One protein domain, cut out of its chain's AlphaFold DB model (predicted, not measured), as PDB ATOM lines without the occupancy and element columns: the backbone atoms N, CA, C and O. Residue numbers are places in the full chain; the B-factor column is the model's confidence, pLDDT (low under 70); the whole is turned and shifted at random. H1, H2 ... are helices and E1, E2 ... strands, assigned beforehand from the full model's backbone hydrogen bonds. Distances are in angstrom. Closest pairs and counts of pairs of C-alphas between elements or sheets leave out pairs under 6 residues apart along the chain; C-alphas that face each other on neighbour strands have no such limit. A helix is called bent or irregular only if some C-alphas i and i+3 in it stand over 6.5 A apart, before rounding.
ATOM      1  N   THR A 187     277.874 271.436 453.184       76.62
ATOM      2  CA  THR A 187     278.041 271.097 451.775       76.62
ATOM      3  C   THR A 187     276.686 271.182 451.076       76.62
ATOM      4  O   THR A 187     275.630 270.903 451.652       76.62
ATOM      5  N   SER A 188     276.698 271.635 449.830       78.88
ATOM      6  CA  SER A 188     275.470 271.952 449.107       78.88
ATOM      7  C   SER A 188     274.586 270.725 448.880       78.88
ATOM      8  O   SER A 188     273.368 270.819 449.017       78.88
ATOM      9  N   HIS A 189     275.195 269.573 448.595       78.44
ATOM     10  CA  HIS A 189     274.483 268.316 448.378       78.44
ATOM     11  C   HIS A 189     273.893 267.742 449.675       78.44
ATOM     12  O   HIS A 189     272.730 267.338 449.671       78.44
ATOM     13  N   GLU A 190     274.620 267.782 450.802       80.44
ATOM     14  CA  GLU A 190     274.071 267.379 452.107       80.44
ATOM     15  C   GLU A 190     272.861 268.241 452.471       80.44
ATOM     16  O   GLU A 190     271.831 267.718 452.896       80.44
ATOM     17  N   LEU A 191     272.927 269.557 452.239       87.50
ATOM     18  CA  LEU A 191     271.795 270.438 452.505       87.50
ATOM     19  C   LEU A 191     270.555 270.064 451.679       87.50
ATOM     20  O   LEU A 191     269.449 270.120 452.218       87.50
ATOM     21  N   VAL A 192     270.715 269.654 450.415       90.19
ATOM     22  CA  VAL A 192     269.592 269.164 449.596       90.19
ATOM     23  C   VAL A 192     268.988 267.906 450.212       90.19
ATOM     24  O   VAL A 192     267.780 267.880 450.442       90.19
ATOM     25  N   SER A 193     269.798 266.901 450.559       87.81
ATOM     26  CA  SER A 193     269.290 265.678 451.196       87.81
ATOM     27  C   SER A 193     268.560 265.979 452.509       87.81
ATOM     28  O   SER A 193     267.457 265.485 452.733       87.81
ATOM     29  N   HIS A 194     269.125 266.848 453.351       90.06
ATOM     30  CA  HIS A 194     268.495 267.277 454.598       90.06
ATOM     31  C   HIS A 194     267.175 268.018 454.355       90.06
ATOM     32  O   HIS A 194     266.206 267.771 455.070       90.06
ATOM     33  N   PHE A 195     267.123 268.908 453.362       94.56
ATOM     34  CA  PHE A 195     265.927 269.675 453.015       94.56
ATOM     35  C   PHE A 195     264.800 268.773 452.507       94.56
ATOM     36  O   PHE A 195     263.675 268.865 452.997       94.56
ATOM     37  N   VAL A 196     265.107 267.877 451.567       94.56
ATOM     38  CA  VAL A 196     264.141 266.944 450.970       94.56
ATOM     39  C   VAL A 196     263.614 265.964 452.026       94.56
ATOM     40  O   VAL A 196     262.403 265.758 452.134       94.56
ATOM     41  N   ALA A 197     264.495 265.451 452.890       92.06
ATOM     42  CA  ALA A 197     264.104 264.604 454.013       92.06
ATOM     43  C   ALA A 197     263.246 265.356 455.045       92.06
ATOM     44  O   ALA A 197     262.205 264.860 455.476       92.06
ATOM     45  N   ALA A 198     263.635 266.580 455.418       95.25
ATOM     46  CA  ALA A 198     262.872 267.413 456.348       95.25
ATOM     47  C   ALA A 198     261.486 267.782 455.796       95.25
ATOM     48  O   ALA A 198     260.524 267.842 456.564       95.25
ATOM     49  N   ALA A 199     261.369 267.965 454.476       95.88
ATOM     50  CA  ALA A 199     260.097 268.153 453.780       95.88
ATOM     51  C   ALA A 199     259.186 266.912 453.858       95.88
ATOM     52  O   ALA A 199     257.971 267.031 453.705       95.88
ATOM     53  N   GLY A 200     259.755 265.736 454.145       93.56
ATOM     54  CA  GLY A 200     259.043 264.464 454.246       93.56
ATOM     55  C   GLY A 200     258.904 263.723 452.919       93.56
ATOM     56  O   GLY A 200     258.021 262.875 452.808       93.56
ATOM     57  N   ALA A 201     259.729 264.046 451.921       93.75
ATOM     58  CA  ALA A 201     259.774 263.284 450.683       93.75
ATOM     59  C   ALA A 201     260.556 261.979 450.888       93.75
ATOM     60  O   ALA A 201     261.608 261.962 451.529       93.75
ATOM     61  N   THR A 202     260.043 260.890 450.320       90.62
ATOM     62  CA  THR A 202     260.735 259.600 450.291       90.62
ATOM     63  C   THR A 202     261.624 259.546 449.052       90.62
ATOM     64  O   THR A 202     261.105 259.679 447.943       90.62
ATOM     65  N   ILE A 203     262.933 259.338 449.232       88.06
ATOM     66  CA  ILE A 203     263.860 259.057 448.126       88.06
ATOM     67  C   ILE A 203     264.174 257.559 448.123       88.06
ATOM     68  O   ILE A 203     264.598 257.013 449.141       88.06
ATOM     69  N   GLU A 204     263.965 256.905 446.985       87.75
ATOM     70  CA  GLU A 204     264.287 255.496 446.771       87.75
ATOM     71  C   GLU A 204     265.585 255.367 445.954       87.75
ATOM     72  O   GLU A 204     265.682 255.945 444.868       87.75
ATOM     73  N   PRO A 205     266.598 254.634 446.454       83.94
ATOM     74  CA  PRO A 205     267.870 254.484 445.761       83.94
ATOM     75  C   PRO A 205     267.842 253.393 444.680       83.94
ATOM     76  O   PRO A 205     267.229 252.335 444.857       83.94
ATOM     77  N   GLY A 206     268.638 253.599 443.625       75.44
ATOM     78  CA  GLY A 206     268.989 252.577 442.630       75.44
ATOM     79  C   GLY A 206     268.232 252.657 441.301       75.44
ATOM     80  O   GLY A 206     268.250 251.685 440.549       75.44
ATOM     81  N   GLY A 207     267.574 253.781 441.005       80.75
ATOM     82  CA  GLY A 207     266.918 254.040 439.717       80.75
ATOM     83  C   GLY A 207     267.461 255.285 439.011       80.75
ATOM     84  O   GLY A 207     268.372 255.942 439.504       80.75
ATOM     85  N   SER A 208     266.897 255.633 437.855       85.75
ATOM     86  CA  SER A 208     267.135 256.947 437.237       85.75
ATOM     87  C   SER A 208     266.423 258.050 438.035       85.75
ATOM     88  O   SER A 208     265.417 257.741 438.685       85.75
ATOM     89  N   PRO A 209     266.897 259.313 437.984       88.62
ATOM     90  CA  PRO A 209     266.158 260.447 438.535       88.62
ATOM     91  C   PRO A 209     264.737 260.486 437.968       88.62
ATOM     92  O   PRO A 209     264.569 260.513 436.748       88.62
ATOM     93  N   ALA A 210     263.738 260.375 438.844       92.00
ATOM     94  CA  ALA A 210     262.326 260.494 438.487       92.00
ATOM     95  C   ALA A 210     261.441 260.635 439.731       92.00
ATOM     96  O   ALA A 210     261.554 259.857 440.681       92.00
ATOM     97  N   PHE A 211     260.468 261.537 439.702       94.06
ATOM     98  CA  PHE A 211     259.334 261.510 440.615       94.06
ATOM     99  C   PHE A 211     258.256 260.538 440.112       94.06
ATOM    100  O   PHE A 211     257.721 260.675 439.012       94.06
ATOM    101  N   ILE A 212     257.894 259.572 440.955       91.81
ATOM    102  CA  ILE A 212     256.878 258.554 440.680       91.81
ATOM    103  C   ILE A 212     255.647 258.848 441.557       91.81
ATOM    104  O   ILE A 212     255.649 258.519 442.752       91.81
ATOM    105  N   PRO A 213     254.584 259.470 441.009       89.50
ATOM    106  CA  PRO A 213     253.374 259.758 441.771       89.50
ATOM    107  C   PRO A 213     252.623 258.476 442.149       89.50
ATOM    108  O   PRO A 213     252.520 257.535 441.364       89.50
ATOM    109  N   SER A 214     252.034 258.448 443.348       88.38
ATOM    110  CA  SER A 214     251.213 257.324 443.809       88.38
ATOM    111  C   SER A 214     250.077 257.782 444.716       88.38
ATOM    112  O   SER A 214     250.310 258.307 445.805       88.38
ATOM    113  N   LYS A 215     248.829 257.501 444.308       82.50
ATOM    114  CA  LYS A 215     247.626 257.782 445.120       82.50
ATOM    115  C   LYS A 215     247.534 256.907 446.378       82.50
ATOM    116  O   LYS A 215     246.769 257.217 447.283       82.50
ATOM    117  N   GLN A 216     248.272 255.796 446.426       85.81
ATOM    118  CA  GLN A 216     248.227 254.845 447.543       85.81
ATOM    119  C   GLN A 216     249.102 255.278 448.722       85.81
ATOM    120  O   GLN A 216     248.943 254.766 449.829       85.81
ATOM    121  N   ARG A 217     250.040 256.204 448.496       88.19
ATOM    122  CA  ARG A 217     250.967 256.665 449.523       88.19
ATOM    123  C   ARG A 217     250.492 257.966 450.154       88.19
ATOM    124  O   ARG A 217     250.016 258.867 449.470       88.19
ATOM    125  N   SER A 218     250.714 258.105 451.457       85.25
ATOM    126  CA  SER A 218     250.383 259.328 452.199       85.25
ATOM    127  C   SER A 218     251.236 260.536 451.798       85.25
ATOM    128  O   SER A 218     250.796 261.671 451.954       85.25
ATOM    129  N   ASP A 219     252.450 260.313 451.287       84.75
ATOM    130  CA  ASP A 219     253.347 261.353 450.762       84.75
ATOM    131  C   ASP A 219     253.112 261.660 449.269       84.75
ATOM    132  O   ASP A 219     253.742 262.568 448.722       84.75
ATOM    133  N   GLY A 220     252.167 260.970 448.618       88.12
ATOM    134  CA  GLY A 220     251.751 261.208 447.234       88.12
ATOM    135  C   GLY A 220     252.689 260.643 446.163       88.12
ATOM    136  O   GLY A 220     252.434 260.851 444.978       88.12
ATOM    137  N   GLY A 221     253.760 259.942 446.545       92.12
ATOM    138  CA  GLY A 221     254.729 259.367 445.610       92.12
ATOM    139  C   GLY A 221     256.147 259.309 446.172       92.12
ATOM    140  O   GLY A 221     256.392 259.716 447.308       92.12
ATOM    141  N   VAL A 222     257.075 258.819 445.354       93.44
ATOM    142  CA  VAL A 222     258.495 258.646 445.705       93.44
ATOM    143  C   VAL A 222     259.394 259.335 444.687       93.44
ATOM    144  O   VAL A 222     259.020 259.483 443.526       93.44
ATOM    145  N   ILE A 223     260.571 259.764 445.124       93.75
ATOM    146  CA  ILE A 223     261.623 260.282 444.252       93.75
ATOM    147  C   ILE A 223     262.631 259.150 444.050       93.75
ATOM    148  O   ILE A 223     263.329 258.767 444.982       93.75
ATOM    149  N   SER A 224     262.698 258.587 442.852       91.81
ATOM    150  CA  SER A 224     263.749 257.650 442.466       91.81
ATOM    151  C   SER A 224     265.028 258.433 442.202       91.81
ATOM    152  O   SER A 224     265.012 259.392 441.433       91.81
ATOM    153  N   MET A 225     266.130 258.023 442.827       89.19
ATOM    154  CA  MET A 225     267.460 258.560 442.556       89.19
ATOM    155  C   MET A 225     268.470 257.424 442.398       89.19
ATOM    156  O   MET A 225     268.366 256.390 443.068       89.19
ATOM    157  N   PRO A 226     269.507 257.603 441.572       83.56
ATOM    158  CA  PRO A 226     270.626 256.672 441.531       83.56
ATOM    159  C   PRO A 226     271.386 256.703 442.858       83.56
ATOM    160  O   PRO A 226     271.323 257.680 443.618       83.56
ATOM    161  N   LEU A 227     272.119 255.624 443.138       73.50
ATOM    162  CA  LEU A 227     273.044 255.606 444.267       73.50
ATOM    163  C   LEU A 227     274.094 256.702 444.072       73.50
ATOM    164  O   LEU A 227     274.536 256.966 442.955       73.50
ATOM    165  N   SER A 228     274.524 257.328 445.167       64.00
ATOM    166  CA  SER A 228     275.479 258.443 445.114       64.00
ATOM    167  C   SER A 228     276.797 258.073 444.422       64.00
ATOM    168  O   SER A 228     277.405 258.925 443.783       64.00
ATOM    169  N   GLN A 229     277.213 256.805 444.510       64.75
ATOM    170  CA  GLN A 229     278.410 256.268 443.854       64.75
ATOM    171  C   GLN A 229     278.274 256.112 442.328       64.75
ATOM    172  O   GLN A 229     279.288 256.092 441.635       64.75
ATOM    173  N   ASP A 230     277.043 256.011 441.819       59.97
ATOM    174  CA  ASP A 230     276.745 255.801 440.397       59.97
ATOM    175  C   ASP A 230     276.468 257.130 439.669       59.97
ATOM    176  O   ASP A 230     276.274 257.156 438.453       59.97
ATOM    177  N   HIS A 231     276.442 258.248 440.403       63.25
ATOM    178  CA  HIS A 231     276.224 259.579 439.844       63.25
ATOM    179  C   HIS A 231     277.537 260.246 439.428       63.25
ATOM    180  O   HIS A 231     278.586 260.024 440.030       63.25
ATOM    181  N   ALA A 232     277.483 261.106 438.408       66.31
ATOM    182  CA  ALA A 232     278.672 261.773 437.876       66.31
ATOM    183  C   ALA A 232     279.349 262.691 438.912       66.31
ATOM    184  O   ALA A 232     280.575 262.826 438.908       66.31
ATOM    185  N   SER A 233     278.562 263.314 439.798       77.25
ATOM    186  CA  SER A 233     279.056 264.069 440.953       77.25
ATOM    187  C   SER A 233     277.957 264.246 442.019       77.25
ATOM    188  O   SER A 233     276.772 264.236 441.684       77.25
ATOM    189  N   PRO A 234     278.309 264.478 443.301       80.00
ATOM    190  CA  PRO A 234     277.326 264.813 444.339       80.00
ATOM    191  C   PRO A 234     276.493 266.061 444.016       80.00
ATOM    192  O   PRO A 234     275.322 266.142 444.382       80.00
ATOM    193  N   ASP A 235     277.083 267.024 443.306       78.88
ATOM    194  CA  ASP A 235     276.402 268.258 442.924       78.88
ATOM    195  C   ASP A 235     275.370 268.014 441.820       78.88
ATOM    196  O   ASP A 235     274.252 268.523 441.919       78.88
ATOM    197  N   LYS A 236     275.699 267.180 440.821       80.44
ATOM    198  CA  LYS A 236     274.734 266.782 439.793       80.44
ATOM    199  C   LYS A 236     273.629 265.901 440.403       80.44
ATOM    200  O   LYS A 236     272.472 266.020 440.020       80.44
ATOM    201  N   TRP A 237     273.937 265.066 441.402       85.88
ATOM    202  CA  TRP A 237     272.907 264.302 442.121       85.88
ATOM    203  C   TRP A 237     271.924 265.239 442.828       85.88
ATOM    204  O   TRP A 237     270.710 265.072 442.735       85.88
ATOM    205  N   ALA A 238     272.444 266.260 443.514       87.12
ATOM    206  CA  ALA A 238     271.633 267.236 444.231       87.12
ATOM    207  C   ALA A 238     270.797 268.109 443.280       87.12
ATOM    208  O   ALA A 238     269.658 268.445 443.598       87.12
ATOM    209  N   ALA A 239     271.350 268.444 442.115       84.94
ATOM    210  CA  ALA A 239     270.670 269.121 441.020       84.94
ATOM    211  C   ALA A 239     269.446 268.339 440.526       84.94
ATOM    212  O   ALA A 239     268.326 268.850 440.592       84.94
ATOM    213  N   ASP A 240     269.660 267.089 440.113       87.44
ATOM    214  CA  ASP A 240     268.602 266.199 439.631       87.44
ATOM    215  C   ASP A 240     267.558 265.970 440.751       87.44
ATOM    216  O   ASP A 240     266.352 266.062 440.531       87.44
ATOM    217  N   CYS A 241     268.000 265.797 442.004       91.81
ATOM    218  CA  CYS A 241     267.100 265.643 443.151       91.81
ATOM    219  C   CYS A 241     266.200 266.871 443.378       91.81
ATOM    220  O   CYS A 241     265.057 266.713 443.804       91.81
ATOM    221  N   LEU A 242     266.690 268.093 443.139       93.31
ATOM    222  CA  LEU A 242     265.885 269.314 443.267       93.31
ATOM    223  C   LEU A 242     264.811 269.407 442.178       93.31
ATOM    224  O   LEU A 242     263.707 269.869 442.477       93.31
ATOM    225  N   HIS A 243     265.116 268.960 440.957       92.50
ATOM    226  CA  HIS A 243     264.147 268.858 439.862       92.50
ATOM    227  C   HIS A 243     263.003 267.917 440.244       92.50
ATOM    228  O   HIS A 243     261.844 268.333 440.323       92.50
ATOM    229  N   GLU A 244     263.340 266.688 440.633       95.12
ATOM    230  CA  GLU A 244     262.337 265.691 441.018       95.12
ATOM    231  C   GLU A 244     261.583 266.070 442.297       95.12
ATOM    232  O   GLU A 244     260.374 265.854 442.418       95.12
ATOM    233  N   PHE A 245     262.259 266.707 443.255       97.25
ATOM    234  CA  PHE A 245     261.601 267.259 444.436       97.25
ATOM    235  C   PHE A 245     260.551 268.306 444.061       97.25
ATOM    236  O   PHE A 245     259.486 268.365 444.683       97.25
ATOM    237  N   TYR A 246     260.808 269.126 443.041       96.44
ATOM    238  CA  TYR A 246     259.826 270.104 442.604       96.44
ATOM    239  C   TYR A 246     258.566 269.438 442.052       96.44
ATOM    240  O   TYR A 246     257.462 269.842 442.442       96.44
ATOM    241  N   HIS A 247     258.711 268.386 441.244       95.44
ATOM    242  CA  HIS A 247     257.579 267.561 440.822       95.44
ATOM    243  C   HIS A 247     256.853 266.950 442.014       95.44
ATOM    244  O   HIS A 247     255.630 267.055 442.103       95.44
ATOM    245  N   TRP A 248     257.586 266.418 442.996       97.12
ATOM    246  CA  TRP A 248     256.989 265.918 444.229       97.12
ATOM    247  C   TRP A 248     256.121 266.996 444.894       97.12
ATOM    248  O   TRP A 248     255.009 266.697 445.320       97.12
ATOM    249  N   THR A 249     256.512 268.276 444.911       97.19
ATOM    250  CA  THR A 249     255.643 269.344 445.455       97.19
ATOM    251  C   THR A 249     254.314 269.534 444.708       97.19
ATOM    252  O   THR A 249     253.403 270.121 445.282       97.19
ATOM    253  N   GLY A 250     254.179 269.058 443.468       94.44
ATOM    254  CA  GLY A 250     253.023 269.282 442.591       94.44
ATOM    255  C   GLY A 250     251.762 268.481 442.921       94.44
ATOM    256  O   GLY A 250     250.703 268.784 442.370       94.44
ATOM    257  N   VAL A 251     251.825 267.489 443.816       94.19
ATOM    258  CA  VAL A 251     250.639 266.687 444.176       94.19
ATOM    259  C   VAL A 251     249.568 267.522 444.920       94.19
ATOM    260  O   VAL A 251     249.914 268.538 445.540       94.19
ATOM    261  N   PRO A 252     248.291 267.078 444.945       91.81
ATOM    262  CA  PRO A 252     247.171 267.843 445.515       91.81
ATOM    263  C   PRO A 252     247.330 268.279 446.976       91.81
ATOM    264  O   PRO A 252     246.965 269.386 447.352       91.81
ATOM    265  N   SER A 253     247.956 267.456 447.822       91.75
ATOM    266  CA  SER A 253     248.171 267.790 449.239       91.75
ATOM    267  C   SER A 253     249.221 268.886 449.485       91.75
ATOM    268  O   SER A 253     249.458 269.253 450.639       91.75
ATOM    269  N   ARG A 254     249.877 269.394 448.429       94.62
ATOM    270  CA  ARG A 254     250.969 270.374 448.501       94.62
ATOM    271  C   ARG A 254     250.695 271.621 447.659       94.62
ATOM    272  O   ARG A 254     250.136 272.581 448.179       94.62
ATOM    273  N   GLN A 255     251.159 271.650 446.409       93.19
ATOM    274  CA  GLN A 255     251.004 272.794 445.495       93.19
ATOM    275  C   GLN A 255     249.877 272.598 444.483       93.19
ATOM    276  O   GLN A 255     249.612 273.520 443.720       93.19
ATOM    277  N   ASP A 256     249.263 271.411 444.459       92.88
ATOM    278  CA  ASP A 256     248.069 271.114 443.668       92.88
ATOM    279  C   ASP A 256     248.176 271.535 442.193       92.88
ATOM    280  O   ASP A 256     247.377 272.293 441.648       92.88
ATOM    281  N   ARG A 257     249.250 271.076 441.542       90.44
ATOM    282  CA  ARG A 257     249.511 271.328 440.116       90.44
ATOM    283  C   ARG A 257     249.130 270.133 439.240       90.44
ATOM    284  O   ARG A 257     248.991 270.283 438.027       90.44
ATOM    285  N   PHE A 258     248.963 268.949 439.830       87.44
ATOM    286  CA  PHE A 258     248.720 267.687 439.126       87.44
ATOM    287  C   PHE A 258     247.245 267.298 439.095       87.44
ATOM    288  O   PHE A 258     246.860 266.268 439.640       87.44
ATOM    289  N   GLY A 259     246.430 268.072 438.374       80.31
ATOM    290  CA  GLY A 259     245.002 267.765 438.208       80.31
ATOM    291  C   GLY A 259     244.727 266.367 437.626       80.31
ATOM    292  O   GLY A 259     243.710 265.755 437.934       80.31
ATOM    293  N   TYR A 260     245.668 265.794 436.863       82.00
ATOM    294  CA  TYR A 260     245.567 264.419 436.357       82.00
ATOM    295  C   TYR A 260     245.548 263.350 437.469       82.00
ATOM    296  O   TYR A 260     245.063 262.241 437.242       82.00
ATOM    297  N   LEU A 261     246.042 263.657 438.675       83.19
ATOM    298  CA  LEU A 261     245.973 262.756 439.830       83.19
ATOM    299  C   LEU A 261     244.587 262.726 440.480       83.19
ATOM    300  O   LEU A 261     244.306 261.798 441.237       83.19
ATOM    301  N   GLU A 262     243.704 263.669 440.171       84.56
ATOM    302  CA  GLU A 262     242.329 263.695 440.687       84.56
ATOM    303  C   GLU A 262     241.285 263.294 439.638       84.56
ATOM    304  O   GLU A 262     240.135 263.059 439.992       84.56
ATOM    305  N   ALA A 263     241.694 263.131 438.374       85.12
ATOM    306  CA  ALA A 263     240.829 262.692 437.283       85.12
ATOM    307  C   ALA A 263     240.099 261.372 437.597       85.12
ATOM    308  O   ALA A 263     240.690 260.424 438.137       85.12
ATOM    309  N   GLU A 264     238.820 261.311 437.215       87.25
ATOM    310  CA  GLU A 264     237.946 260.157 437.469       87.25
ATOM    311  C   GLU A 264     238.174 259.028 436.455       87.25
ATOM    312  O   GLU A 264     237.931 257.857 436.751       87.25
ATOM    313  N   THR A 265     238.664 259.370 435.258       89.56
ATOM    314  CA  THR A 265     238.887 258.429 434.150       89.56
ATOM    315  C   THR A 265     240.334 258.453 433.661       89.56
ATOM    316  O   THR A 265     241.041 259.453 433.798       89.56
ATOM    317  N   ALA A 266     240.785 257.344 433.066       87.69
ATOM    318  CA  ALA A 266     242.130 257.248 432.501       87.69
ATOM    319  C   ALA A 266     242.307 258.182 431.292       87.69
ATOM    320  O   ALA A 266     243.376 258.763 431.112       87.69
ATOM    321  N   GLU A 267     241.255 258.362 430.491       88.75
ATOM    322  CA  GLU A 267     241.239 259.269 429.345       88.75
ATOM    323  C   GLU A 267     241.391 260.733 429.778       88.75
ATOM    324  O   GLU A 267     242.193 261.472 429.205       88.75
ATOM    325  N   GLU A 268     240.661 261.151 430.815       86.31
ATOM    326  CA  GLU A 268     240.788 262.491 431.389       86.31
ATOM    327  C   GLU A 268     242.176 262.709 431.998       86.31
ATOM    328  O   GLU A 268     242.814 263.727 431.721       86.31
ATOM    329  N   ALA A 269     242.676 261.735 432.766       85.62
ATOM    330  CA  ALA A 269     244.013 261.786 433.348       85.62
ATOM    331  C   ALA A 269     245.086 261.958 432.265       85.62
ATOM    332  O   ALA A 269     245.945 262.832 432.378       85.62
ATOM    333  N   ASN A 270     245.016 261.168 431.189       82.94
ATOM    334  CA  ASN A 270     245.966 261.236 430.084       82.94
ATOM    335  C   ASN A 270     245.928 262.610 429.392       82.94
ATOM    336  O   ASN A 270     246.973 263.236 429.199       82.94
ATOM    337  N   LYS A 271     244.729 263.127 429.101       79.81
ATOM    338  CA  LYS A 271     244.551 264.458 428.508       79.81
ATOM    339  C   LYS A 271     245.156 265.557 429.386       79.81
ATOM    340  O   LYS A 271     245.963 266.347 428.899       79.81
ATOM    341  N   LEU A 272     244.803 265.590 430.673       78.06
ATOM    342  CA  LEU A 272     245.299 266.593 431.622       78.06
ATOM    343  C   LEU A 272     246.815 266.504 431.814       78.06
ATOM    344  O   LEU A 272     247.485 267.535 431.899       78.06
ATOM    345  N   PHE A 273     247.360 265.286 431.848       78.62
ATOM    346  CA  PHE A 273     248.798 265.062 431.921       78.62
ATOM    347  C   PHE A 273     249.501 265.697 430.720       78.62
ATOM    348  O   PHE A 273     250.331 266.580 430.907       78.62
ATOM    349  N   HIS A 274     249.131 265.344 429.486       75.12
ATOM    350  CA  HIS A 274     249.793 265.883 428.291       75.12
ATOM    351  C   HIS A 274     249.599 267.399 428.109       75.12
ATOM    352  O   HIS A 274     250.506 268.089 427.630       75.12
ATOM    353  N   GLU A 275     248.448 267.946 428.514       74.69
ATOM    354  CA  GLU A 275     248.185 269.389 428.475       74.69
ATOM    355  C   GLU A 275     249.106 270.168 429.428       74.69
ATOM    356  O   GLU A 275     249.622 271.229 429.050       74.69
ATOM    357  N   GLY A 276     249.344 269.630 430.631       74.38
ATOM    358  CA  GLY A 276     250.122 270.269 431.696       74.38
ATOM    359  C   GLY A 276     251.612 269.918 431.734       74.38
ATOM    360  O   GLY A 276     252.398 270.715 432.245       74.38
ATOM    361  N   TYR A 277     252.016 268.777 431.169       75.75
ATOM    362  CA  TYR A 277     253.347 268.180 431.346       75.75
ATOM    363  C   TYR A 277     254.489 269.153 431.034       75.75
ATOM    364  O   TYR A 277     255.306 269.459 431.894       75.75
ATOM    365  N   ALA A 278     254.490 269.751 429.841       73.75
ATOM    366  CA  ALA A 278     255.559 270.674 429.450       73.75
ATOM    367  C   ALA A 278     255.623 271.944 430.317       73.75
ATOM    368  O   ALA A 278     256.689 272.530 430.483       73.75
ATOM    369  N   ALA A 279     254.481 272.408 430.836       75.94
ATOM    370  CA  ALA A 279     254.470 273.556 431.733       75.94
ATOM    371  C   ALA A 279     255.076 273.187 433.092       75.94
ATOM    372  O   ALA A 279     255.781 274.003 433.677       75.94
ATOM    373  N   GLU A 280     254.818 271.973 433.575       85.00
ATOM    374  CA  GLU A 280     255.392 271.473 434.818       85.00
ATOM    375  C   GLU A 280     256.904 271.249 434.720       85.00
ATOM    376  O   GLU A 280     257.617 271.718 435.603       85.00
ATOM    377  N   GLU A 281     257.397 270.609 433.660       82.38
ATOM    378  CA  GLU A 281     258.840 270.404 433.451       82.38
ATOM    379  C   GLU A 281     259.591 271.733 433.483       82.38
ATOM    380  O   GLU A 281     260.580 271.883 434.194       82.38
ATOM    381  N   VAL A 282     259.060 272.768 432.822       77.50
ATOM    382  CA  VAL A 282     259.703 274.082 432.895       77.50
ATOM    383  C   VAL A 282     259.671 274.665 434.297       77.50
ATOM    384  O   VAL A 282     260.640 275.303 434.687       77.50
ATOM    385  N   ARG A 283     258.611 274.461 435.087       84.88
ATOM    386  CA  ARG A 283     258.619 274.910 436.488       84.88
ATOM    387  C   ARG A 283     259.687 274.173 437.301       84.88
ATOM    388  O   ARG A 283     260.363 274.832 438.091       84.88
ATOM    389  N   ALA A 284     259.832 272.864 437.103       86.81
ATOM    390  CA  ALA A 284     260.839 272.043 437.770       86.81
ATOM    391  C   ALA A 284     262.257 272.498 437.408       86.81
ATOM    392  O   ALA A 284     263.024 272.835 438.312       86.81
ATOM    393  N   GLU A 285     262.536 272.704 436.123       81.75
ATOM    394  CA  GLU A 285     263.812 273.246 435.645       81.75
ATOM    395  C   GLU A 285     264.100 274.639 436.201       81.75
ATOM    396  O   GLU A 285     265.214 274.951 436.629       81.75
ATOM    397  N   PHE A 286     263.087 275.508 436.230       80.06
ATOM    398  CA  PHE A 286     263.232 276.858 436.767       80.06
ATOM    399  C   PHE A 286     263.583 276.830 438.249       80.06
ATOM    400  O   PHE A 286     264.460 277.570 438.703       80.06
ATOM    401  N   PHE A 287     262.889 275.979 439.005       88.19
ATOM    402  CA  PHE A 287     263.166 275.779 440.414       88.19
ATOM    403  C   PHE A 287     264.576 275.226 440.618       88.19
ATOM    404  O   PHE A 287     265.346 275.838 441.359       88.19
ATOM    405  N   ALA A 288     264.929 274.130 439.945       85.00
ATOM    406  CA  ALA A 288     266.217 273.462 440.074       85.00
ATOM    407  C   ALA A 288     267.378 274.384 439.678       85.00
ATOM    408  O   ALA A 288     268.373 274.453 440.393       85.00
ATOM    409  N   SER A 289     267.210 275.216 438.652       78.06
ATOM    410  CA  SER A 289     268.207 276.214 438.240       78.06
ATOM    411  C   SER A 289     268.402 277.323 439.274       78.06
ATOM    412  O   SER A 289     269.529 277.684 439.629       78.06
ATOM    413  N   VAL A 290     267.302 277.886 439.785       79.94
ATOM    414  CA  VAL A 290     267.346 278.945 440.804       79.94
ATOM    415  C   VAL A 290     267.916 278.402 442.120       79.94
ATOM    416  O   VAL A 290     268.760 279.055 442.742       79.94
ATOM    417  N   ALA A 291     267.489 277.208 442.535       85.38
ATOM    418  CA  ALA A 291     267.947 276.531 443.743       85.38
ATOM    419  C   ALA A 291     269.402 276.059 443.618       85.38
ATOM    420  O   ALA A 291     270.218 276.364 444.485       85.38
ATOM    421  N   GLY A 292     269.763 275.412 442.516       81.62
ATOM    422  CA  GLY A 292     271.121 274.965 442.226       81.62
ATOM    423  C   GLY A 292     272.106 276.124 442.230       81.62
ATOM    424  O   GLY A 292     273.143 276.049 442.885       81.62
ATOM    425  N   ARG A 293     271.746 277.272 441.641       76.44
ATOM    426  CA  ARG A 293     272.595 278.469 441.703       76.44
ATOM    427  C   ARG A 293     272.728 279.037 443.115       76.44
ATOM    428  O   ARG A 293     273.806 279.492 443.489       76.44
ATOM    429  N   MET A 294     271.649 279.022 443.895       78.94
ATOM    430  CA  MET A 294     271.653 279.461 445.294       78.94
ATOM    431  C   MET A 294     272.569 278.598 446.164       78.94
ATOM    432  O   MET A 294     273.284 279.119 447.023       78.94
ATOM    433  N   LEU A 295     272.549 277.292 445.910       80.38
ATOM    434  CA  LEU A 295     273.356 276.297 446.594       80.38
ATOM    435  C   LEU A 295     274.744 276.141 445.981       80.38
ATOM    436  O   LEU A 295     275.592 275.513 446.592       80.38
ATOM    437  N   ASN A 296     275.024 276.768 444.841       77.75
ATOM    438  CA  ASN A 296     276.278 276.601 444.119       77.75
ATOM    439  C   ASN A 296     276.558 275.130 443.762       77.75
ATOM    440  O   ASN A 296     277.636 274.609 444.036       77.75
ATOM    441  N   LEU A 297     275.547 274.478 443.194       77.31
ATOM    442  CA  LEU A 297     275.672 273.168 442.573       77.31
ATOM    443  C   LEU A 297     276.208 273.326 441.148       77.31
ATOM    444  O   LEU A 297     275.861 274.290 440.453       77.31
ATOM    445  N   ASP A 298     277.022 272.368 440.719       68.69
ATOM    446  CA  ASP A 298     277.340 272.142 439.312       68.69
ATOM    447  C   ASP A 298     276.077 271.671 438.569       68.69
ATOM    448  O   ASP A 298     275.740 270.489 438.539       68.69
ATOM    449  N   TYR A 299     275.317 272.645 438.065       64.31
ATOM    450  CA  TYR A 299     274.047 272.454 437.371       64.31
ATOM    451  C   TYR A 299     274.218 272.845 435.902       64.31
ATOM    452  O   TYR A 299     274.365 274.033 435.602       64.31
ATOM    453  N   SER A 300     274.183 271.871 434.989       57.75
ATOM    454  CA  SER A 300     274.162 272.129 433.545       57.75
ATOM    455  C   SER A 300     272.791 271.807 432.965       57.75
ATOM    456  O   SER A 300     272.349 270.662 432.975       57.75
ATOM    457  N   LEU A 301     272.150 272.807 432.369       55.19
ATOM    458  CA  LEU A 301     270.840 272.672 431.714       55.19
ATOM    459  C   LEU A 301     270.892 271.974 430.364       55.19
ATOM    460  O   LEU A 301     269.863 271.722 429.737       55.19
ATOM    461  N   ARG A 302     272.100 271.669 429.895       47.91
ATOM    462  CA  ARG A 302     272.327 271.046 428.598       47.91
ATOM    463  C   ARG A 302     271.689 269.659 428.486       47.91
ATOM    464  O   ARG A 302     271.337 269.270 427.376       47.91
ATOM    465  N   ASP A 303     271.469 268.983 429.614       50.34
ATOM    466  CA  ASP A 303     270.781 267.690 429.688       50.34
ATOM    467  C   ASP A 303     269.255 267.807 429.443       50.34
ATOM    468  O   ASP A 303     268.606 266.810 429.137       50.34
ATOM    469  N   HIS A 304     268.691 269.027 429.476       52.94
ATOM    470  CA  HIS A 304     267.243 269.298 429.427       52.94
ATOM    471  C   HIS A 304     266.825 270.290 428.313       52.94
ATOM    472  O   HIS A 304     265.673 270.724 428.230       52.94
ATOM    473  N   ALA A 305     267.739 270.632 427.393       45.91
ATOM    474  CA  ALA A 305     267.529 271.632 426.335       45.91
ATOM    475  C   ALA A 305     266.352 271.330 425.376       45.91
ATOM    476  O   ALA A 305     265.743 272.256 424.842       45.91
ATOM    477  N   ALA A 306     265.978 270.056 425.202       51.38
ATOM    478  CA  ALA A 306     264.836 269.652 424.372       51.38
ATOM    479  C   ALA A 306     263.489 270.225 424.871       51.38
ATOM    480  O   ALA A 306     262.565 270.429 424.081       51.38
ATOM    481  N   TYR A 307     263.374 270.535 426.167       50.59
ATOM    482  CA  TYR A 307     262.149 271.072 426.768       50.59
ATOM    483  C   TYR A 307     262.031 272.596 426.613       50.59
ATOM    484  O   TYR A 307     260.918 273.123 426.493       50.59
ATOM    485  N   LEU A 308     263.164 273.306 426.514       51.09
ATOM    486  CA  LEU A 308     263.203 274.738 426.194       51.09
ATOM    487  C   LEU A 308     262.716 275.011 424.760       51.09
ATOM    488  O   LEU A 308     262.009 275.996 424.533       51.09
ATOM    489  N   ASP A 309     262.977 274.097 423.819       50.72
ATOM    490  CA  ASP A 309     262.455 274.169 422.444       50.72
ATOM    491  C   ASP A 309     260.918 274.066 422.395       50.72
ATOM    492  O   ASP A 309     260.261 274.820 421.665       50.72
ATOM    493  N   GLY A 310     260.324 273.208 423.237       50.94
ATOM    494  CA  GLY A 310     258.869 273.114 423.428       50.94
ATOM    495  C   GLY A 310     258.256 274.393 424.015       50.94
ATOM    496  O   GLY A 310     257.115 274.765 423.710       50.94
ATOM    497  N   TRP A 311     259.038 275.118 424.818       54.66
ATOM    498  CA  TRP A 311     258.692 276.451 425.298       54.66
ATOM    499  C   TRP A 311     258.758 277.496 424.193       54.66
ATOM    500  O   TRP A 311     257.837 278.297 424.078       54.66
ATOM    501  N   GLY A 312     259.785 277.459 423.340       46.41
ATOM    502  CA  GLY A 312     259.887 278.302 422.148       46.41
ATOM    503  C   GLY A 312     258.668 278.171 421.231       46.41
ATOM    504  O   GLY A 312     258.176 279.178 420.724       46.41
ATOM    505  N   THR A 313     258.115 276.962 421.097       44.03
ATOM    506  CA  THR A 313     256.908 276.696 420.294       44.03
ATOM    507  C   THR A 313     255.622 277.189 420.964       44.03
ATOM    508  O   THR A 313     254.855 277.905 420.323       44.03
ATOM    509  N   ARG A 314     255.396 276.900 422.257       45.50
ATOM    510  CA  ARG A 314     254.227 277.425 423.009       45.50
ATOM    511  C   ARG A 314     254.279 278.946 423.214       45.50
ATOM    512  O   ARG A 314     253.242 279.595 423.269       45.50
ATOM    513  N   ALA A 315     255.473 279.526 423.316       39.72
ATOM    514  CA  ALA A 315     255.695 280.965 423.437       39.72
ATOM    515  C   ALA A 315     255.577 281.715 422.098       39.72
ATOM    516  O   ALA A 315     255.314 282.919 422.105       39.72
ATOM    517  N   ALA A 316     255.797 281.027 420.971       38.28
ATOM    518  CA  ALA A 316     255.612 281.558 419.620       38.28
ATOM    519  C   ALA A 316     254.157 281.472 419.130       38.28
ATOM    520  O   ALA A 316     253.819 282.115 418.131       38.28
ATOM    521  N   ASP A 317     253.304 280.717 419.827       44.62
ATOM    522  CA  ASP A 317     251.875 280.658 419.557       44.62
ATOM    523  C   ASP A 317     251.206 281.985 419.951       44.62
ATOM    524  O   ASP A 317     251.075 282.342 421.125       44.62
ATOM    525  N   LYS A 318     250.820 282.755 418.931       40.81
ATOM    526  CA  LYS A 318     250.174 284.066 419.081       40.81
ATOM    527  C   LYS A 318     248.740 283.952 419.599       40.81
ATOM    528  O   LYS A 318     248.202 284.962 420.052       40.81
ATOM    529  N   ASP A 319     248.166 282.751 419.542       42.47
ATOM    530  CA  ASP A 319     246.796 282.446 419.947       42.47
ATOM    531  C   ASP A 319     246.739 281.762 421.327       42.47
ATOM    532  O   ASP A 319     245.651 281.539 421.865       42.47
ATOM    533  N   ALA A 320     247.891 281.487 421.962       46.78
ATOM    534  CA  ALA A 320     247.934 281.030 423.346       46.78
ATOM    535  C   ALA A 320     247.305 282.107 424.257       46.78
ATOM    536  O   ALA A 320     247.794 283.241 424.275       46.78
ATOM    537  N   PRO A 321     246.272 281.782 425.061       44.22
ATOM    538  CA  PRO A 321     245.392 282.770 425.696       44.22
ATOM    539  C   PRO A 321     246.074 283.788 426.629       44.22
ATOM    540  O   PRO A 321     245.431 284.764 427.003       44.22
ATOM    541  N   ASN A 322     247.362 283.613 426.975       51.88
ATOM    542  CA  ASN A 322     248.128 284.533 427.825       51.88
ATOM    543  C   ASN A 322     249.567 284.874 427.326       51.88
ATOM    544  O   ASN A 322     250.258 285.680 427.943       51.88
ATOM    545  N   GLY A 323     250.048 284.330 426.199       57.62
ATOM    546  CA  GLY A 323     251.401 284.603 425.669       57.62
ATOM    547  C   GLY A 323     252.597 284.211 426.577       57.62
ATOM    548  O   GLY A 323     252.447 283.793 427.725       57.62
ATOM    549  N   ARG A 324     253.831 284.367 426.061       62.91
ATOM    550  CA  ARG A 324     255.108 283.993 426.732       62.91
ATOM    551  C   ARG A 324     255.280 284.608 428.130       62.91
ATOM    552  O   ARG A 324     255.709 283.942 429.068       62.91
ATOM    553  N   ALA A 325     254.941 285.887 428.265       61.34
ATOM    554  CA  ALA A 325     255.138 286.674 429.480       61.34
ATOM    555  C   ALA A 325     254.362 286.144 430.689       61.34
ATOM    556  O   ALA A 325     254.888 286.100 431.802       61.34
ATOM    557  N   ASP A 326     253.104 285.759 430.486       67.00
ATOM    558  CA  ASP A 326     252.266 285.264 431.573       67.00
ATOM    559  C   ASP A 326     252.596 283.817 431.934       67.00
ATOM    560  O   ASP A 326     252.501 283.468 433.109       67.00
ATOM    561  N   ALA A 327     253.072 283.005 430.982       69.69
ATOM    562  CA  ALA A 327     253.616 281.677 431.270       69.69
ATOM    563  C   ALA A 327     254.858 281.767 432.177       69.69
ATOM    564  O   ALA A 327     254.899 281.130 433.227       69.69
ATOM    565  N   ILE A 328     255.811 282.648 431.843       70.81
ATOM    566  CA  ILE A 328     256.964 282.997 432.697       70.81
ATOM    567  C   ILE A 328     256.497 283.457 434.075       70.81
ATOM    568  O   ILE A 328     256.997 283.001 435.102       70.81
ATOM    569  N   ARG A 329     255.542 284.389 434.108       72.75
ATOM    570  CA  ARG A 329     255.029 284.951 435.357       72.75
ATOM    571  C   ARG A 329     254.419 283.876 436.245       72.75
ATOM    572  O   ARG A 329     254.669 283.880 437.448       72.75
ATOM    573  N   SER A 330     253.616 282.987 435.666       78.00
ATOM    574  CA  SER A 330     253.011 281.861 436.373       78.00
ATOM    575  C   SER A 330     254.080 280.889 436.861       78.00
ATOM    576  O   SER A 330     254.048 280.535 438.033       78.00
ATOM    577  N   ALA A 331     255.071 280.546 436.032       80.00
ATOM    578  CA  ALA A 331     256.205 279.713 436.435       80.00
ATOM    579  C   ALA A 331     256.931 280.293 437.652       80.00
ATOM    580  O   ALA A 331     257.047 279.618 438.672       80.00
ATOM    581  N   ILE A 332     257.317 281.573 437.593       80.06
ATOM    582  CA  ILE A 332     257.956 282.280 438.709       80.06
ATOM    583  C   ILE A 332     257.087 282.240 439.968       80.06
ATOM    584  O   ILE A 332     257.593 281.970 441.056       80.06
ATOM    585  N   ASN A 333     255.796 282.548 439.835       84.12
ATOM    586  CA  ASN A 333     254.891 282.597 440.978       84.12
ATOM    587  C   ASN A 333     254.735 281.231 441.644       84.12
ATOM    588  O   ASN A 333     254.683 281.183 442.870       84.12
ATOM    589  N   ASP A 334     254.717 280.155 440.865       88.69
ATOM    590  CA  ASP A 334     254.469 278.815 441.394       88.69
ATOM    591  C   ASP A 334     255.741 278.198 441.998       88.69
ATOM    592  O   ASP A 334     255.652 277.492 443.002       88.69
ATOM    593  N   ILE A 335     256.938 278.548 441.495       90.25
ATOM    594  CA  ILE A 335     258.197 278.111 442.125       90.25
ATOM    595  C   ILE A 335     258.536 278.901 443.395       90.25
ATOM    596  O   ILE A 335     259.206 278.388 444.296       90.25
ATOM    597  N   ALA A 336     258.107 280.164 443.489       89.94
ATOM    598  CA  ALA A 336     258.598 281.080 444.515       89.94
ATOM    599  C   ALA A 336     258.323 280.637 445.967       89.94
ATOM    600  O   ALA A 336     259.205 280.847 446.808       89.94
ATOM    601  N   PRO A 337     257.173 280.019 446.309       92.94
ATOM    602  CA  PRO A 337     256.947 279.470 447.642       92.94
ATOM    603  C   PRO A 337     257.958 278.377 448.015       92.94
ATOM    604  O   PRO A 337     258.455 278.373 449.139       92.94
ATOM    605  N   VAL A 338     258.324 277.500 447.071       95.50
ATOM    606  CA  VAL A 338     259.293 276.413 447.304       95.50
ATOM    607  C   VAL A 338     260.716 276.967 447.422       95.50
ATOM    608  O   VAL A 338     261.451 276.584 448.329       95.50
ATOM    609  N   VAL A 339     261.089 277.945 446.584       92.12
ATOM    610  CA  VAL A 339     262.378 278.657 446.710       92.12
ATOM    611  C   VAL A 339     262.487 279.361 448.063       92.12
ATOM    612  O   VAL A 339     263.522 279.284 448.721       92.12
ATOM    613  N   THR A 340     261.413 280.020 448.506       91.31
ATOM    614  CA  THR A 340     261.380 280.695 449.814       91.31
ATOM    615  C   THR A 340     261.506 279.679 450.956       91.31
ATOM    616  O   THR A 340     262.208 279.946 451.928       91.31
ATOM    617  N   ALA A 341     260.892 278.497 450.831       94.19
ATOM    618  CA  ALA A 341     261.034 277.426 451.814       94.19
ATOM    619  C   ALA A 341     262.482 276.930 451.928       94.19
ATOM    620  O   ALA A 341     263.002 276.827 453.039       94.19
ATOM    621  N   LEU A 342     263.160 276.711 450.797       92.81
ATOM    622  CA  LEU A 342     264.579 276.356 450.782       92.81
ATOM    623  C   LEU A 342     265.438 277.458 451.424       92.81
ATOM    624  O   LEU A 342     266.286 277.169 452.261       92.81
ATOM    625  N   GLN A 343     265.174 278.731 451.118       89.12
ATOM    626  CA  GLN A 343     265.875 279.869 451.726       89.12
ATOM    627  C   GLN A 343     265.703 279.960 453.245       89.12
ATOM    628  O   GLN A 343     266.661 280.300 453.939       89.12
ATOM    629  N   SER A 344     264.498 279.708 453.763       90.62
ATOM    630  CA  SER A 344     264.253 279.641 455.208       90.62
ATOM    631  C   SER A 344     265.012 278.471 455.826       90.62
ATOM    632  O   SER A 344     265.761 278.672 456.783       90.62
ATOM    633  N   PHE A 345     264.919 277.282 455.223       91.62
ATOM    634  CA  PHE A 345     265.615 276.087 455.696       91.62
ATOM    635  C   PHE A 345     267.136 276.280 455.760       91.62
ATOM    636  O   PHE A 345     267.754 275.958 456.771       91.62
ATOM    637  N   MET A 346     267.728 276.889 454.728       86.56
ATOM    638  CA  MET A 346     269.166 277.167 454.641       86.56
ATOM    639  C   MET A 346     269.716 277.994 455.807       86.56
ATOM    640  O   MET A 346     270.880 277.843 456.163       86.56
ATOM    641  N   VAL A 347     268.906 278.875 456.396       85.50
ATOM    642  CA  VAL A 347     269.306 279.685 457.560       85.50
ATOM    643  C   VAL A 347     268.722 279.154 458.874       85.50
ATOM    644  O   VAL A 347     268.820 279.809 459.909       85.50
ATOM    645  N   GLY A 348     268.101 277.972 458.850       88.06
ATOM    646  CA  GLY A 348     267.474 277.348 460.011       88.06
ATOM    647  C   GLY A 348     266.163 278.004 460.456       88.06
ATOM    648  O   GLY A 348     265.744 277.797 461.596       88.06
ATOM    649  N   GLU A 349     265.501 278.789 459.612       90.75
ATOM    650  CA  GLU A 349     264.166 279.341 459.868       90.75
ATOM    651  C   GLU A 349     263.075 278.373 459.386       90.75
ATOM    652  O   GLU A 349     263.236 277.710 458.365       90.75
ATOM    653  N   GLU A 350     261.943 278.304 460.092       92.75
ATOM    654  CA  GLU A 350     260.793 277.497 459.660       92.75
ATOM    655  C   GLU A 350     260.172 278.082 458.371       92.75
ATOM    656  O   GLU A 350     259.823 279.266 458.356       92.75
ATOM    657  N   PRO A 351     260.015 277.297 457.286       94.00
ATOM    658  CA  PRO A 351     259.267 277.715 456.110       94.00
ATOM    659  C   PRO A 351     257.811 278.036 456.444       94.00
ATOM    660  O   PRO A 351     257.140 277.293 457.149       94.00
ATOM    661  N   GLU A 352     257.291 279.119 455.872       89.88
ATOM    662  CA  GLU A 352     255.894 279.530 456.077       89.88
ATOM    663  C   GLU A 352     254.893 278.748 455.217       89.88
ATOM    664  O   GLU A 352     253.681 278.888 455.382       89.88
ATOM    665  N   ILE A 353     255.382 277.960 454.259       92.88
ATOM    666  CA  ILE A 353     254.511 277.221 453.355       92.88
ATOM    667  C   ILE A 353     253.802 276.089 454.103       92.88
ATOM    668  O   ILE A 353     254.436 275.266 454.755       92.88
ATOM    669  N   ALA A 354     252.472 276.059 454.004       93.50
ATOM    670  CA  ALA A 354     251.619 275.305 454.923       93.50
ATOM    671  C   ALA A 354     251.888 273.792 454.963       93.50
ATOM    672  O   ALA A 354     251.747 273.179 456.018       93.50
ATOM    673  N   TRP A 355     252.271 273.192 453.832       94.44
ATOM    674  CA  TRP A 355     252.539 271.755 453.745       94.44
ATOM    675  C   TRP A 355     253.926 271.358 454.267       94.44
ATOM    676  O   TRP A 355     254.179 270.169 454.458       94.44
ATOM    677  N   PHE A 356     254.837 272.312 454.493       96.06
ATOM    678  CA  PHE A 356     256.176 271.987 454.973       96.06
ATOM    679  C   PHE A 356     256.133 271.642 456.469       96.06
ATOM    680  O   PHE A 356     255.532 272.385 457.253       96.06
ATOM    681  N   PRO A 357     256.762 270.538 456.909       94.94
ATOM    682  CA  PRO A 357     256.724 270.137 458.309       94.94
ATOM    683  C   PRO A 357     257.323 271.178 459.260       94.94
ATOM    684  O   PRO A 357     258.278 271.883 458.930       94.94
ATOM    685  N   LYS A 358     256.798 271.227 460.488       95.25
ATOM    686  CA  LYS A 358     257.306 272.108 461.550       95.25
ATOM    687  C   LYS A 358     258.766 271.820 461.867       95.25
ATOM    688  O   LYS A 358     259.167 270.653 461.901       95.25
ATOM    689  N   LYS A 359     259.534 272.866 462.188       95.12
ATOM    690  CA  LYS A 359     260.979 272.777 462.462       95.12
ATOM    691  C   LYS A 359     261.332 271.757 463.540       95.12
ATOM    692  O   LYS A 359     262.359 271.088 463.455       95.12
ATOM    693  N   THR A 360     260.460 271.590 464.527       95.75
ATOM    694  CA  THR A 360     260.614 270.608 465.608       95.75
ATOM    695  C   THR A 360     260.622 269.154 465.130       95.75
ATOM    696  O   THR A 360     261.143 268.302 465.837       95.75
ATOM    697  N   THR A 361     260.078 268.865 463.944       94.81
ATOM    698  CA  THR A 361     259.986 267.507 463.378       94.81
ATOM    699  C   THR A 361     261.146 267.156 462.448       94.81
ATOM    700  O   THR A 361     261.311 265.990 462.095       94.81
ATOM    701  N   TRP A 362     261.959 268.136 462.036       94.12
ATOM    702  CA  TRP A 362     263.018 267.900 461.053       94.12
ATOM    703  C   TRP A 362     264.069 266.896 461.526       94.12
ATOM    704  O   TRP A 362     264.370 266.010 460.738       94.12
ATOM    705  N   PRO A 363     264.588 266.943 462.774       93.06
ATOM    706  CA  PRO A 363     265.605 265.983 463.205       93.06
ATOM    707  C   PRO A 363     265.144 264.529 463.078       93.06
ATOM    708  O   PRO A 363     265.887 263.702 462.567       93.06
ATOM    709  N   GLU A 364     263.904 264.232 463.473       92.38
ATOM    710  CA  GLU A 364     263.320 262.889 463.365       92.38
ATOM    711  C   GLU A 364     263.155 262.462 461.902       92.38
ATOM    712  O   GLU A 364     263.561 261.363 461.531       92.38
ATOM    713  N   LYS A 365     262.614 263.341 461.049       90.56
ATOM    714  CA  LYS A 365     262.415 263.056 459.618       90.56
ATOM    715  C   LYS A 365     263.730 262.848 458.876       90.56
ATOM    716  O   LYS A 365     263.867 261.903 458.107       90.56
ATOM    717  N   THR A 366     264.695 263.728 459.121       88.69
ATOM    718  CA  THR A 366     266.032 263.647 458.541       88.69
ATOM    719  C   THR A 366     266.758 262.391 459.022       88.69
ATOM    720  O   THR A 366     267.353 261.701 458.202       88.69
ATOM    721  N   GLN A 367     266.666 262.043 460.310       87.62
ATOM    722  CA  GLN A 367     267.268 260.814 460.830       87.62
ATOM    723  C   GLN A 367     266.634 259.568 460.208       87.62
ATOM    724  O   GLN A 367     267.358 258.729 459.689       87.62
ATOM    725  N   ALA A 368     265.301 259.481 460.175       86.12
ATOM    726  CA  ALA A 368     264.595 258.347 459.575       86.12
ATOM    727  C   ALA A 368     264.962 258.142 458.095       86.12
ATOM    728  O   ALA A 368     265.059 257.009 457.629       86.12
ATOM    729  N   TYR A 369     265.192 259.237 457.367       84.38
ATOM    730  CA  TYR A 369     265.706 259.195 456.004       84.38
ATOM    731  C   TYR A 369     267.132 258.633 455.929       84.38
ATOM    732  O   TYR A 369     267.393 257.713 455.163       84.38
ATOM    733  N   PHE A 370     268.071 259.146 456.724       82.50
ATOM    734  CA  PHE A 370     269.444 258.637 456.680       82.50
ATOM    735  C   PHE A 370     269.562 257.198 457.193       82.50
ATOM    736  O   PHE A 370     270.383 256.441 456.677       82.50
ATOM    737  N   ASP A 371     268.710 256.796 458.136       83.25
ATOM    738  CA  ASP A 371     268.601 255.411 458.595       83.25
ATOM    739  C   ASP A 371     268.095 254.488 457.477       83.25
ATOM    740  O   ASP A 371     268.579 253.366 457.351       83.25
ATOM    741  N   SER A 372     267.172 254.950 456.621       75.06
ATOM    742  CA  SER A 372     266.676 254.144 455.494       75.06
ATOM    743  C   SER A 372     267.712 253.951 454.382       75.06
ATOM    744  O   SER A 372     267.645 252.963 453.650       75.06
ATOM    745  N   LEU A 373     268.696 254.852 454.277       69.62
ATOM    746  CA  LEU A 373     269.832 254.716 453.362       69.62
ATOM    747  C   LEU A 373     270.906 253.745 453.873       69.62
ATOM    748  O   LEU A 373     271.702 253.237 453.078       69.62
ATOM    749  N   GLN A 374     270.954 253.475 455.181       65.69
ATOM    750  CA  GLN A 374     271.867 252.490 455.756       65.69
ATOM    751  C   GLN A 374     271.339 251.075 455.484       65.69
ATOM    752  O   GLN A 374     270.648 250.466 456.299       65.69
ATOM    753  N   LEU A 375     271.679 250.527 454.315       47.44
ATOM    754  CA  LEU A 375     271.439 249.117 454.007       47.44
ATOM    755  C   LEU A 375     272.170 248.230 455.038       47.44
ATOM    756  O   LEU A 375     273.369 248.426 455.267       47.44
ATOM    757  N   PRO A 376     271.524 247.209 455.637       42.25
ATOM    758  CA  PRO A 376     272.270 246.176 456.337       42.25
ATOM    759  C   PRO A 376     273.169 245.464 455.320       42.25
ATOM    760  O   PRO A 376     272.703 245.044 454.262       42.25
TER     761      PRO A 376
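Overview. This is residues 187 to 376 of the 453 residues of the protein "DUF1738 domain-containing protein" of Halomonas sp. TQ8S (UniProt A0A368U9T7). Helix H2 lies in the middle, with a small three-stranded sheet over one side of it, H3b crossing its other side and H1 running beside it. H6 crosses H1, H5a and H5b run past H3b, and away from this core H3a and H4 reach out, with the loop of residues 317 to 322 standing free. The printed part has 190 residues, with six named helices and three named strands in the order H1, E1, E2, E3, H2, H3, H4, H5, H6; it is mostly helix, and the mixed sheet runs E1, E3, E2. The whole is compact, with a radius of gyration of the C-alphas of 16.8 A and spans of 54 by 38 by 34 A.

Along the chain. H1, residues 188 to 199, begins at C-alpha 188 (275.470, 271.952, 449.107) and is 16.5 A long. E1 is residues 202 to 205, E2 210 to 213 and E3 221 to 225, 13.1 A. H2, residues 234 to 249, is 22.2 A long. H3, residues 266 to 295, was assigned as one helix by its hydrogen bonds but is bent: C-alphas 275 and 278 are 7.5 A apart. Its arms are H3a, 266 to 275, and H3b, 278 to 295, 25.3 A. H4, residues 301 to 316, is irregular, with C-alphas 303 and 306 8.2 A apart. H5, residues 323 to 346, likewise assigned as one helix, is bent, with C-alphas 334 and 337 6.8 A apart; its arms are H5a, 323 to 334, and H5b, 337 to 346. H6, residues 359 to 373, is irregular, with C-alphas 360 and 363 7.2 A apart, and ends at C-alpha 373 (269.832, 254.716, 453.362).

Arrangement. E1 and E3 are parallel, with N 204 and O 223 2.8 A apart; E3 and E2 are an antiparallel hairpin, with N 212 and O 222 2.8 A apart. H2 is on one face of the sheet, two layers, at a height of 8.1 A. H2 touches H3b at a steep tilt of 45 degrees, closest at the C-alphas of His 243 and Ala 284, 5.0 A. H1 touches H2 at a shallow tilt of 24 degrees, closest at C-alphas 189 and 238, 5.1 A. Residues 194 to 199 of H1 touch H6, closest at C-alphas 198 and 362, 4.7 A. H3b touches H4, closest at C-alphas 278 and 307, 7.1 A. Residues 279 to 286 of H3b touch H5a, closest at C-alphas 283 and 331, 5.4 A; its residues 287 to 291 touch H5b, closest at C-alphas 291 and 339, 6.7 A. H4 and H5a touch only at the corner. H3a touches no helix. In H1, H2, H3a, H3b, H5a and H5b every O i to N i+4 pair is within hydrogen-bond range; in H4 8 of 12 are, in H6 9 of 11.

Size, cuts and confidence. The C-alphas farthest apart, those of Lys 318 and Pro 376, are 57.5 A apart. The printed part has no cut. The links H2 to H3 and H5 to H6 are long. The mean pLDDT of the printed part is 80.1; residues 228 to 232, 298 to 327 and 373 to 376 are under 70.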